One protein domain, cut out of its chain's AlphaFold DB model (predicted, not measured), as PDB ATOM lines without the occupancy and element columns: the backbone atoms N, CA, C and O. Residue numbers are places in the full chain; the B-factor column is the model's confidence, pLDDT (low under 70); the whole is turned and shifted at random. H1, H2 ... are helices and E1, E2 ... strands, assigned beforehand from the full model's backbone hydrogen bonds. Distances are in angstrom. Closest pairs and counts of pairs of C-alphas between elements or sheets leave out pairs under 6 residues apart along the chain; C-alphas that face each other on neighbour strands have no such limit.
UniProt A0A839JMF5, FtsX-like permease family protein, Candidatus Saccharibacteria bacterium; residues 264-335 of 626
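What this domain is: This is residues 264 to 335 of the 626 residues of the protein "FtsX-like permease family protein" of Candidatus Saccharibacteria bacterium (UniProt A0A839JMF5). A small two-stranded hairpin, E1 and E2, has helix H1 beside it across a narrow gap and a second helix, H2, sticking out as an arm with residues 321 to 333. A long loop, residues 279 to 296, leads from H1 to the hairpin, and its residues 290 to 291 pair with E1. The 72 printed residues hold H1, E1, E2 and H2 in chain order, with an antiparallel sheet E1 - E2; the class is mixed, helices and strands. The whole is only just loose, close to compact, with a radius of gyration of the C-alphas of 13.5 A, and spans 40 by 28 by 18 A.

Where its parts are: H1, residues 264 to 278, begins at C-alpha 264 (312.187, 340.109, 315.888) and is 21.9 A long. E1 is residues 297 to 300, 10.4 A, and E2 is residues 310 to 314, 11.1 A. H2, residues 318 to 333, is 22.4 A long and ends at C-alpha 333 (297.270, 348.314, 317.933).

How they stand to each other: E1 and E2 form an antiparallel hairpin, their directions 152 degrees apart. N 298 and O 313 are 2.8 A apart, as are N 300 and O 310, within hydrogen-bond range. The closest C-alphas of H1 and E1, Ile 272 and Tyr 299, are 7.3 A apart. H1 is apart from E2 and H2, and E1 is apart from H2. Every O i to N i+4 pair in H1 and H2 is within hydrogen-bond range.

The domain as a whole: The C-alphas of Glu 282 and Lys 333, the two farthest apart, are 41.3 A from each other. Residues 321 to 335, of which 321 to 333 belong to H2, stand free; the body without them spans 35 by 24 by 19 A. The printed part has no cut. The link from H1 to E1 is long, E1 to E2 short, and E2 to H2 tight. The mean pLDDT of the printed part is 70.1, with residues 275 to 296 and 334 to 335 under 70.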
ATOM      1  N   VAL A 264     312.788 341.151 315.045       79.75
ATOM      2  CA  VAL A 264     312.187 340.109 315.888       79.75
ATOM      3  C   VAL A 264     312.932 338.784 315.739       79.75
ATOM      4  O   VAL A 264     313.402 338.237 316.736       79.75
ATOM      5  N   GLU A 265     313.134 338.297 314.511       81.75
ATOM      6  CA  GLU A 265     313.897 337.059 314.293       81.75
ATOM      7  C   GLU A 265     315.347 337.166 314.765       81.75
ATOM      8  O   GLU A 265     315.894 336.218 315.329       81.75
ATOM      9  N   ARG A 266     315.976 338.329 314.576       82.56
ATOM     10  CA  ARG A 266     317.355 338.553 315.029       82.56
ATOM     11  C   ARG A 266     317.480 338.487 316.540       82.56
ATOM     12  O   ARG A 266     318.412 337.868 317.041       82.56
ATOM     13  N   THR A 267     316.522 339.061 317.264       79.69
ATOM     14  CA  THR A 267     316.476 338.966 318.731       79.69
ATOM     15  C   THR A 267     316.417 337.511 319.182       79.69
ATOM     16  O   THR A 267     317.129 337.120 320.107       79.69
ATOM     17  N   VAL A 268     315.616 336.690 318.498       80.12
ATOM     18  CA  VAL A 268     315.530 335.251 318.768       80.12
ATOM     19  C   VAL A 268     316.857 334.546 318.458       80.12
ATOM     20  O   VAL A 268     317.324 333.761 319.278       80.12
ATOM     21  N   LEU A 269     317.518 334.849 317.335       80.56
ATOM     22  CA  LEU A 269     318.832 334.273 317.001       80.56
ATOM     23  C   LEU A 269     319.909 334.613 318.034       80.56
ATOM     24  O   LEU A 269     320.653 333.722 318.443       80.56
ATOM     25  N   THR A 270     319.978 335.871 318.474       79.06
ATOM     26  CA  THR A 270     320.920 336.322 319.510       79.06
ATOM     27  C   THR A 270     320.723 335.548 320.801       79.06
ATOM     28  O   THR A 270     321.678 335.007 321.355       79.06
ATOM     29  N   LYS A 271     319.469 335.428 321.231       77.25
ATOM     30  CA  LYS A 271     319.070 334.667 322.411       77.25
ATOM     31  C   LYS A 271     319.450 333.183 322.320       77.25
ATOM     32  O   LYS A 271     320.051 332.644 323.246       77.25
ATOM     33  N   ILE A 272     319.172 332.533 321.185       75.25
ATOM     34  CA  ILE A 272     319.561 331.132 320.941       75.25
ATOM     35  C   ILE A 272     321.081 330.964 321.032       75.25
ATOM     36  O   ILE A 272     321.556 330.002 321.632       75.25
ATOM     37  N   GLN A 273     321.853 331.887 320.452       74.31
ATOM     38  CA  GLN A 273     323.314 331.795 320.463       74.31
ATOM     39  C   GLN A 273     323.909 332.032 321.854       74.31
ATOM     40  O   GLN A 273     324.803 331.290 322.257       74.31
ATOM     41  N   GLN A 274     323.381 332.992 322.616       72.00
ATOM     42  CA  GLN A 274     323.771 333.214 324.013       72.00
ATOM     43  C   GLN A 274     323.532 331.956 324.856       72.00
ATOM     44  O   GLN A 274     324.469 331.431 325.450       72.00
ATOM     45  N   ALA A 275     322.329 331.381 324.793       68.69
ATOM     46  CA  ALA A 275     322.006 330.149 325.507       68.69
ATOM     47  C   ALA A 275     322.837 328.935 325.044       68.69
ATOM     48  O   ALA A 275     323.118 328.029 325.831       68.69
ATOM     49  N   SER A 276     323.259 328.908 323.775       65.19
ATOM     50  CA  SER A 276     324.147 327.864 323.247       65.19
ATOM     51  C   SER A 276     325.593 327.976 323.730       65.19
ATOM     52  O   SER A 276     326.264 326.956 323.811       65.19
ATOM     53  N   ASN A 277     326.070 329.175 324.078       64.12
ATOM     54  CA  ASN A 277     327.401 329.354 324.667       64.12
ATOM     55  C   ASN A 277     327.433 328.912 326.140       64.12
ATOM     56  O   ASN A 277     328.465 328.440 326.615       64.12
ATOM     57  N   ASP A 278     326.296 329.013 326.834       57.03
ATOM     58  CA  ASP A 278     326.146 328.627 328.242       57.03
ATOM     59  C   ASP A 278     325.849 327.125 328.434       57.03
ATOM     60  O   ASP A 278     325.974 326.590 329.538       57.03
ATOM     61  N   THR A 279     325.481 326.414 327.363       53.22
ATOM     62  CA  THR A 279     325.135 324.983 327.385       53.22
ATOM     63  C   THR A 279     326.130 324.189 326.534       53.22
ATOM     64  O   THR A 279     326.484 324.613 325.444       53.22
ATOM     65  N   SER A 280     326.580 323.006 326.967       52.31
ATOM     66  CA  SER A 280     327.472 322.161 326.155       52.31
ATOM     67  C   SER A 280     326.907 321.912 324.740       52.31
ATOM     68  O   SER A 280     325.742 321.536 324.581       52.31
ATOM     69  N   ASN A 281     327.754 322.109 323.714       49.16
ATOM     70  CA  ASN A 281     327.441 322.098 322.269       49.16
ATOM     71  C   ASN A 281     326.582 320.910 321.760       49.16
ATOM     72  O   ASN A 281     326.004 320.994 320.678       49.16
ATOM     73  N   GLU A 282     326.467 319.807 322.509       45.53
ATOM     74  CA  GLU A 282     325.667 318.627 322.146       45.53
ATOM     75  C   GLU A 282     324.146 318.867 322.120       45.53
ATOM     76  O   GLU A 282     323.443 318.200 321.359       45.53
ATOM     77  N   LYS A 283     323.602 319.823 322.890       49.12
ATOM     78  CA  LYS A 283     322.138 320.047 322.946       49.12
ATOM     79  C   LYS A 283     321.581 320.904 321.802       49.12
ATOM     80  O   LYS A 283     320.388 320.841 321.526       49.12
ATOM     81  N   VAL A 284     322.432 321.659 321.106       51.00
ATOM     82  CA  VAL A 284     322.038 322.654 320.085       51.00
ATOM     83  C   VAL A 284     321.541 322.003 318.784       51.00
ATOM     84  O   VAL A 284     320.707 322.573 318.082       51.00
ATOM     85  N   ASN A 285     322.004 320.785 318.485       48.97
ATOM     86  CA  ASN A 285     321.670 320.046 317.259       48.97
ATOM     87  C   ASN A 285     320.606 318.945 317.455       48.97
ATOM     88  O   ASN A 285     320.210 318.303 316.480       48.97
ATOM     89  N   ASN A 286     320.130 318.718 318.685       49.97
ATOM     90  CA  ASN A 286     319.110 317.709 318.978       49.97
ATOM     91  C   ASN A 286     317.680 318.257 318.805       49.97
ATOM     92  O   ASN A 286     317.437 319.462 318.851       49.97
ATOM     93  N   ARG A 287     316.702 317.349 318.640       47.75
ATOM     94  CA  ARG A 287     315.255 317.644 318.484       47.75
ATOM     95  C   ARG A 287     314.636 318.479 319.621       47.75
ATOM     96  O   ARG A 287     313.496 318.908 319.483       47.75
ATOM     97  N   GLU A 288     315.357 318.688 320.718       52.59
ATOM     98  CA  GLU A 288     314.870 319.345 321.935       52.59
ATOM     99  C   GLU A 288     314.941 320.885 321.882       52.59
ATOM    100  O   GLU A 288     314.223 321.543 322.630       52.59
ATOM    101  N   GLY A 289     315.719 321.463 320.954       56.47
ATOM    102  CA  GLY A 289     315.864 322.917 320.800       56.47
ATOM    103  C   GLY A 289     316.641 323.594 321.936       56.47
ATOM    104  O   GLY A 289     316.984 322.979 322.944       56.47
ATOM    105  N   VAL A 290     316.931 324.886 321.774       62.03
ATOM    106  CA  VAL A 290     317.626 325.705 322.785       62.03
ATOM    107  C   VAL A 290     316.623 326.657 323.434       62.03
ATOM    108  O   VAL A 290     315.876 327.330 322.721       62.03
ATOM    109  N   SER A 291     316.606 326.707 324.773       63.38
ATOM    110  CA  SER A 291     315.816 327.691 325.527       63.38
ATOM    111  C   SER A 291     316.413 329.074 325.294       63.38
ATOM    112  O   SER A 291     317.534 329.332 325.721       63.38
ATOM    113  N   ALA A 292     315.704 329.935 324.572       56.91
ATOM    114  CA  ALA A 292     316.233 331.228 324.141       56.91
ATOM    115  C   ALA A 292     316.034 332.328 325.203       56.91
ATOM    116  O   ALA A 292     316.747 333.323 325.220       56.91
ATOM    117  N   ASP A 293     315.062 332.185 326.097       55.56
ATOM    118  CA  ASP A 293     314.624 333.264 326.987       55.56
ATOM    119  C   ASP A 293     314.798 332.974 328.481       55.56
ATOM    120  O   ASP A 293     314.558 333.860 329.292       55.56
ATOM    121  N   GLY A 294     315.193 331.755 328.866       55.56
ATOM    122  CA  GLY A 294     315.142 331.337 330.272       55.56
ATOM    123  C   GLY A 294     313.711 331.220 330.824       55.56
ATOM    124  O   GLY A 294     313.539 330.820 331.973       55.56
ATOM    125  N   GLU A 295     312.689 331.498 330.006       56.81
ATOM    126  CA  GLU A 295     311.266 331.463 330.359       56.81
ATOM    127  C   GLU A 295     310.562 330.203 329.838       56.81
ATOM    128  O   GLU A 295     309.429 329.918 330.215       56.81
ATOM    129  N   GLY A 296     311.240 329.389 329.026       63.91
ATOM    130  CA  GLY A 296     310.773 328.064 328.622       63.91
ATOM    131  C   GLY A 296     310.364 327.958 327.157       63.91
ATOM    132  O   GLY A 296     309.713 326.974 326.796       63.91
ATOM    133  N   LEU A 297     310.738 328.918 326.307       71.31
ATOM    134  CA  LEU A 297     310.513 328.848 324.866       71.31
ATOM    135  C   LEU A 297     311.752 328.286 324.152       71.31
ATOM    136  O   LEU A 297     312.838 328.871 324.171       71.31
ATOM    137  N   TYR A 298     311.583 327.130 323.517       72.38
ATOM    138  CA  TYR A 298     312.649 326.395 322.846       72.38
ATOM    139  C   TYR A 298     312.546 326.566 321.343       72.38
ATOM    140  O   TYR A 298     311.491 326.323 320.756       72.38
ATOM    141  N   TYR A 299     313.665 326.904 320.714       74.62
ATOM    142  CA  TYR A 299     313.744 327.116 319.276       74.62
ATOM    143  C   TYR A 299     314.725 326.160 318.610       74.62
ATOM    144  O   TYR A 299     315.702 325.709 319.213       74.62
ATOM    145  N   ARG A 300     314.476 325.884 317.330       75.12
ATOM    146  CA  ARG A 300     315.376 325.148 316.445       75.12
ATOM    147  C   ARG A 300     315.886 326.063 315.340       75.12
ATOM    148  O   ARG A 300     315.108 326.786 314.718       75.12
ATOM    149  N   LEU A 301     317.194 325.996 315.094       78.12
ATOM    150  CA  LEU A 301     317.848 326.774 314.047       78.12
ATOM    151  C   LEU A 301     317.430 326.304 312.637       78.12
ATOM    152  O   LEU A 301     317.132 325.116 312.445       78.12
ATOM    153  N   PRO A 302     317.436 327.210 311.640       80.31
ATOM    154  CA  PRO A 302     317.139 326.871 310.253       80.31
ATOM    155  C   PRO A 302     318.110 325.823 309.693       80.31
ATOM    156  O   PRO A 302     319.316 325.883 309.928       80.31
ATOM    157  N   THR A 303     317.584 324.876 308.912       76.62
ATOM    158  CA  THR A 303     318.382 323.839 308.217       76.62
ATOM    159  C   THR A 303     318.645 324.170 306.748       76.62
ATOM    160  O   THR A 303     319.534 323.590 306.128       76.62
ATOM    161  N   ILE A 304     317.889 325.126 306.207       85.44
ATOM    162  CA  ILE A 304     318.052 325.689 304.868       85.44
ATOM    163  C   ILE A 304     318.474 327.164 304.983       85.44
ATOM    164  O   ILE A 304     318.129 327.811 305.977       85.44
ATOM    165  N   PRO A 305     319.210 327.714 303.997       85.25
ATOM    166  CA  PRO A 305     319.604 329.120 304.004       85.25
ATOM    167  C   PRO A 305     318.385 330.034 304.006       85.25
ATOM    168  O   PRO A 305     317.486 329.857 303.187       85.25
ATOM    169  N   CYS A 306     318.379 331.028 304.891       88.62
ATOM    170  CA  CYS A 306     317.255 331.938 305.066       88.62
ATOM    171  C   CYS A 306     315.931 331.212 305.334       88.62
ATOM    172  O   CYS A 306     314.913 331.554 304.745       88.62
ATOM    173  N   GLY A 307     315.965 330.164 306.161       86.38
ATOM    174  CA  GLY A 307     314.769 329.426 306.565       86.38
ATOM    175  C   GLY A 307     314.160 329.907 307.881       86.38
ATOM    176  O   GLY A 307     314.765 330.703 308.614       86.38
ATOM    177  N   ASP A 308     312.996 329.337 308.193       83.12
ATOM    178  CA  ASP A 308     312.242 329.579 309.421       83.12
ATOM    179  C   ASP A 308     313.027 329.212 310.686       83.12
ATOM    180  O   ASP A 308     313.683 328.165 310.768       83.12
ATOM    181  N   ILE A 309     312.881 330.049 311.714       81.06
ATOM    182  CA  ILE A 309     313.255 329.720 313.091       81.06
ATOM    183  C   ILE A 309     312.002 329.162 313.766       81.06
ATOM    184  O   ILE A 309     311.037 329.885 314.002       81.06
ATOM    185  N   VAL A 310     311.997 327.863 314.061       77.06
ATOM    186  CA  VAL A 310     310.790 327.170 314.532       77.06
ATOM    187  C   VAL A 310     310.832 327.013 316.047       77.06
ATOM    188  O   VAL A 310     311.784 326.440 316.579       77.06
ATOM    189  N   ALA A 311     309.785 327.469 316.738       75.62
ATOM    190  CA  ALA A 311     309.566 327.138 318.142       75.62
ATOM    191  C   ALA A 311     309.168 325.655 318.261       75.62
ATOM    192  O   ALA A 311     308.165 325.226 317.692       75.62
ATOM    193  N   VAL A 312     309.972 324.860 318.964       74.81
ATOM    194  CA  VAL A 312     309.769 323.411 319.141       74.81
ATOM    195  C   VAL A 312     309.084 323.059 320.460       74.81
ATOM    196  O   VAL A 312     308.444 322.013 320.543       74.81
ATOM    197  N   ALA A 313     309.169 323.920 321.478       71.12
ATOM    198  CA  ALA A 313     308.425 323.760 322.726       71.12
ATOM    199  C   ALA A 313     308.159 325.112 323.402       71.12
ATOM    200  O   ALA A 313     309.025 325.980 323.403       71.12
ATOM    201  N   ASP A 314     306.984 325.266 324.016       75.25
ATOM    202  CA  ASP A 314     306.614 326.442 324.816       75.25
ATOM    203  C   ASP A 314     306.171 326.015 326.224       75.25
ATOM    204  O   ASP A 314     305.004 325.672 326.465       75.25
ATOM    205  N   ARG A 315     307.132 326.025 327.149       76.56
ATOM    206  CA  ARG A 315     306.986 325.669 328.566       76.56
ATOM    207  C   ARG A 315     306.707 326.878 329.469       76.56
ATOM    208  O   ARG A 315     306.717 326.713 330.686       76.56
ATOM    209  N   ARG A 316     306.439 328.060 328.896       75.69
ATOM    210  CA  ARG A 316     306.069 329.265 329.656       75.69
ATOM    211  C   ARG A 316     304.764 329.046 330.425       75.69
ATOM    212  O   ARG A 316     303.883 328.301 329.973       75.69
ATOM    213  N   THR A 317     304.614 329.711 331.569       76.31
ATOM    214  CA  THR A 317     303.384 329.663 332.376       76.31
ATOM    215  C   THR A 317     302.209 330.320 331.641       76.31
ATOM    216  O   THR A 317     302.387 331.104 330.708       76.31
ATOM    217  N   VAL A 318     300.972 330.013 332.055       78.88
ATOM    218  CA  VAL A 318     299.756 330.631 331.480       78.88
ATOM    219  C   VAL A 318     299.785 332.158 331.624       78.88
ATOM    220  O   VAL A 318     299.365 332.874 330.718       78.88
ATOM    221  N   GLU A 319     300.327 332.660 332.733       74.81
ATOM    222  CA  GLU A 319     300.463 334.091 333.002       74.81
ATOM    223  C   GLU A 319     301.463 334.763 332.052       74.81
ATOM    224  O   GLU A 319     301.142 335.783 331.447       74.81
ATOM    225  N   GLN A 320     302.625 334.144 331.822       71.06
ATOM    226  CA  GLN A 320     303.613 334.628 330.849       71.06
ATOM    227  C   GLN A 320     303.044 334.661 329.425       71.06
ATOM    228  O   GLN A 320     303.212 335.651 328.716       71.06
ATOM    229  N   LYS A 321     302.302 333.620 329.022       77.06
ATOM    230  CA  LYS A 321     301.641 333.564 327.705       77.06
ATOM    231  C   LYS A 321     300.596 334.663 327.538       77.06
ATOM    232  O   LYS A 321     300.524 335.277 326.477       77.06
ATOM    233  N   ASN A 322     299.805 334.931 328.575       77.06
ATOM    234  CA  ASN A 322     298.813 336.002 328.544       77.06
ATOM    235  C   ASN A 322     299.459 337.390 328.508       77.06
ATOM    236  O   ASN A 322     298.989 338.247 327.764       77.06
ATOM    237  N   ASN A 323     300.542 337.612 329.253       73.88
ATOM    238  CA  ASN A 323     301.257 338.889 329.241       73.88
ATOM    239  C   ASN A 323     301.907 339.163 327.877       73.88
ATOM    240  O   ASN A 323     301.739 340.256 327.336       73.88
ATOM    241  N   ASP A 324     302.559 338.162 327.281       74.00
ATOM    242  CA  ASP A 324     303.139 338.252 325.935       74.00
ATOM    243  C   ASP A 324     302.049 338.470 324.869       74.00
ATOM    244  O   ASP A 324     302.176 339.316 323.986       74.00
ATOM    245  N   LEU A 325     300.904 337.789 324.981       76.69
ATOM    246  CA  LEU A 325     299.754 338.016 324.100       76.69
ATOM    247  C   LEU A 325     299.216 339.451 324.218       76.69
ATOM    248  O   LEU A 325     298.949 340.089 323.199       76.69
ATOM    249  N   LEU A 326     299.064 339.970 325.437       75.25
ATOM    250  CA  LEU A 326     298.588 341.333 325.677       75.25
ATOM    251  C   LEU A 326     299.572 342.379 325.147       75.25
ATOM    252  O   LEU A 326     299.135 343.337 324.508       75.25
ATOM    253  N   GLN A 327     300.879 342.176 325.337       72.38
ATOM    254  CA  GLN A 327     301.910 343.031 324.749       72.38
ATOM    255  C   GLN A 327     301.894 342.967 323.222       72.38
ATOM    256  O   GLN A 327     301.907 344.007 322.570       72.38
ATOM    257  N   ASN A 328     301.770 341.782 322.625       73.50
ATOM    258  CA  ASN A 328     301.669 341.637 321.173       73.50
ATOM    259  C   ASN A 328     300.412 342.316 320.609       73.50
ATOM    260  O   ASN A 328     300.483 342.985 319.578       73.50
ATOM    261  N   ILE A 329     299.266 342.212 321.289       74.88
ATOM    262  CA  ILE A 329     298.032 342.919 320.909       74.88
ATOM    263  C   ILE A 329     298.212 344.437 321.037       74.88
ATOM    264  O   ILE A 329     297.800 345.174 320.138       74.88
ATOM    265  N   ALA A 330     298.825 344.912 322.124       70.06
ATOM    266  CA  ALA A 330     299.117 346.326 322.328       70.06
ATOM    267  C   ALA A 330     300.043 346.857 321.227       70.06
ATOM    268  O   ALA A 330     299.702 347.829 320.555       70.06
ATOM    269  N   ASN A 331     301.141 346.156 320.951       70.88
ATOM    270  CA  ASN A 331     302.092 346.506 319.902       70.88
ATOM    271  C   ASN A 331     301.447 346.486 318.509       70.88
ATOM    272  O   ASN A 331     301.732 347.372 317.706       70.88
ATOM    273  N   LYS A 332     300.535 345.547 318.211       74.06
ATOM    274  CA  LYS A 332     299.768 345.539 316.947       74.06
ATOM    275  C   LYS A 332     298.843 346.749 316.826       74.06
ATOM    276  O   LYS A 332     298.801 347.376 315.773       74.06
ATOM    277  N   LYS A 333     298.139 347.121 317.900       72.81
ATOM    278  CA  LYS A 333     297.270 348.314 317.933       72.81
ATOM    279  C   LYS A 333     298.046 349.629 317.843       72.81
ATOM    280  O   LYS A 333     297.529 350.596 317.298       72.81
ATOM    281  N   LEU A 334     299.273 349.654 318.358       67.88
ATOM    282  CA  LEU A 334     300.193 350.789 318.267       67.88
ATOM    283  C   LEU A 334     300.931 350.852 316.920       67.88
ATOM    284  O   LEU A 334     301.665 351.806 316.680       67.88
ATOM    285  N   GLY A 335     300.766 349.845 316.051       64.00
ATOM    286  CA  GLY A 335     301.501 349.740 314.787       64.00
ATOM    287  C   GLY A 335     302.999 349.450 314.955       64.00
ATOM    288  O   GLY A 335     303.762 349.684 314.026       64.00
TER     289      GLY A 335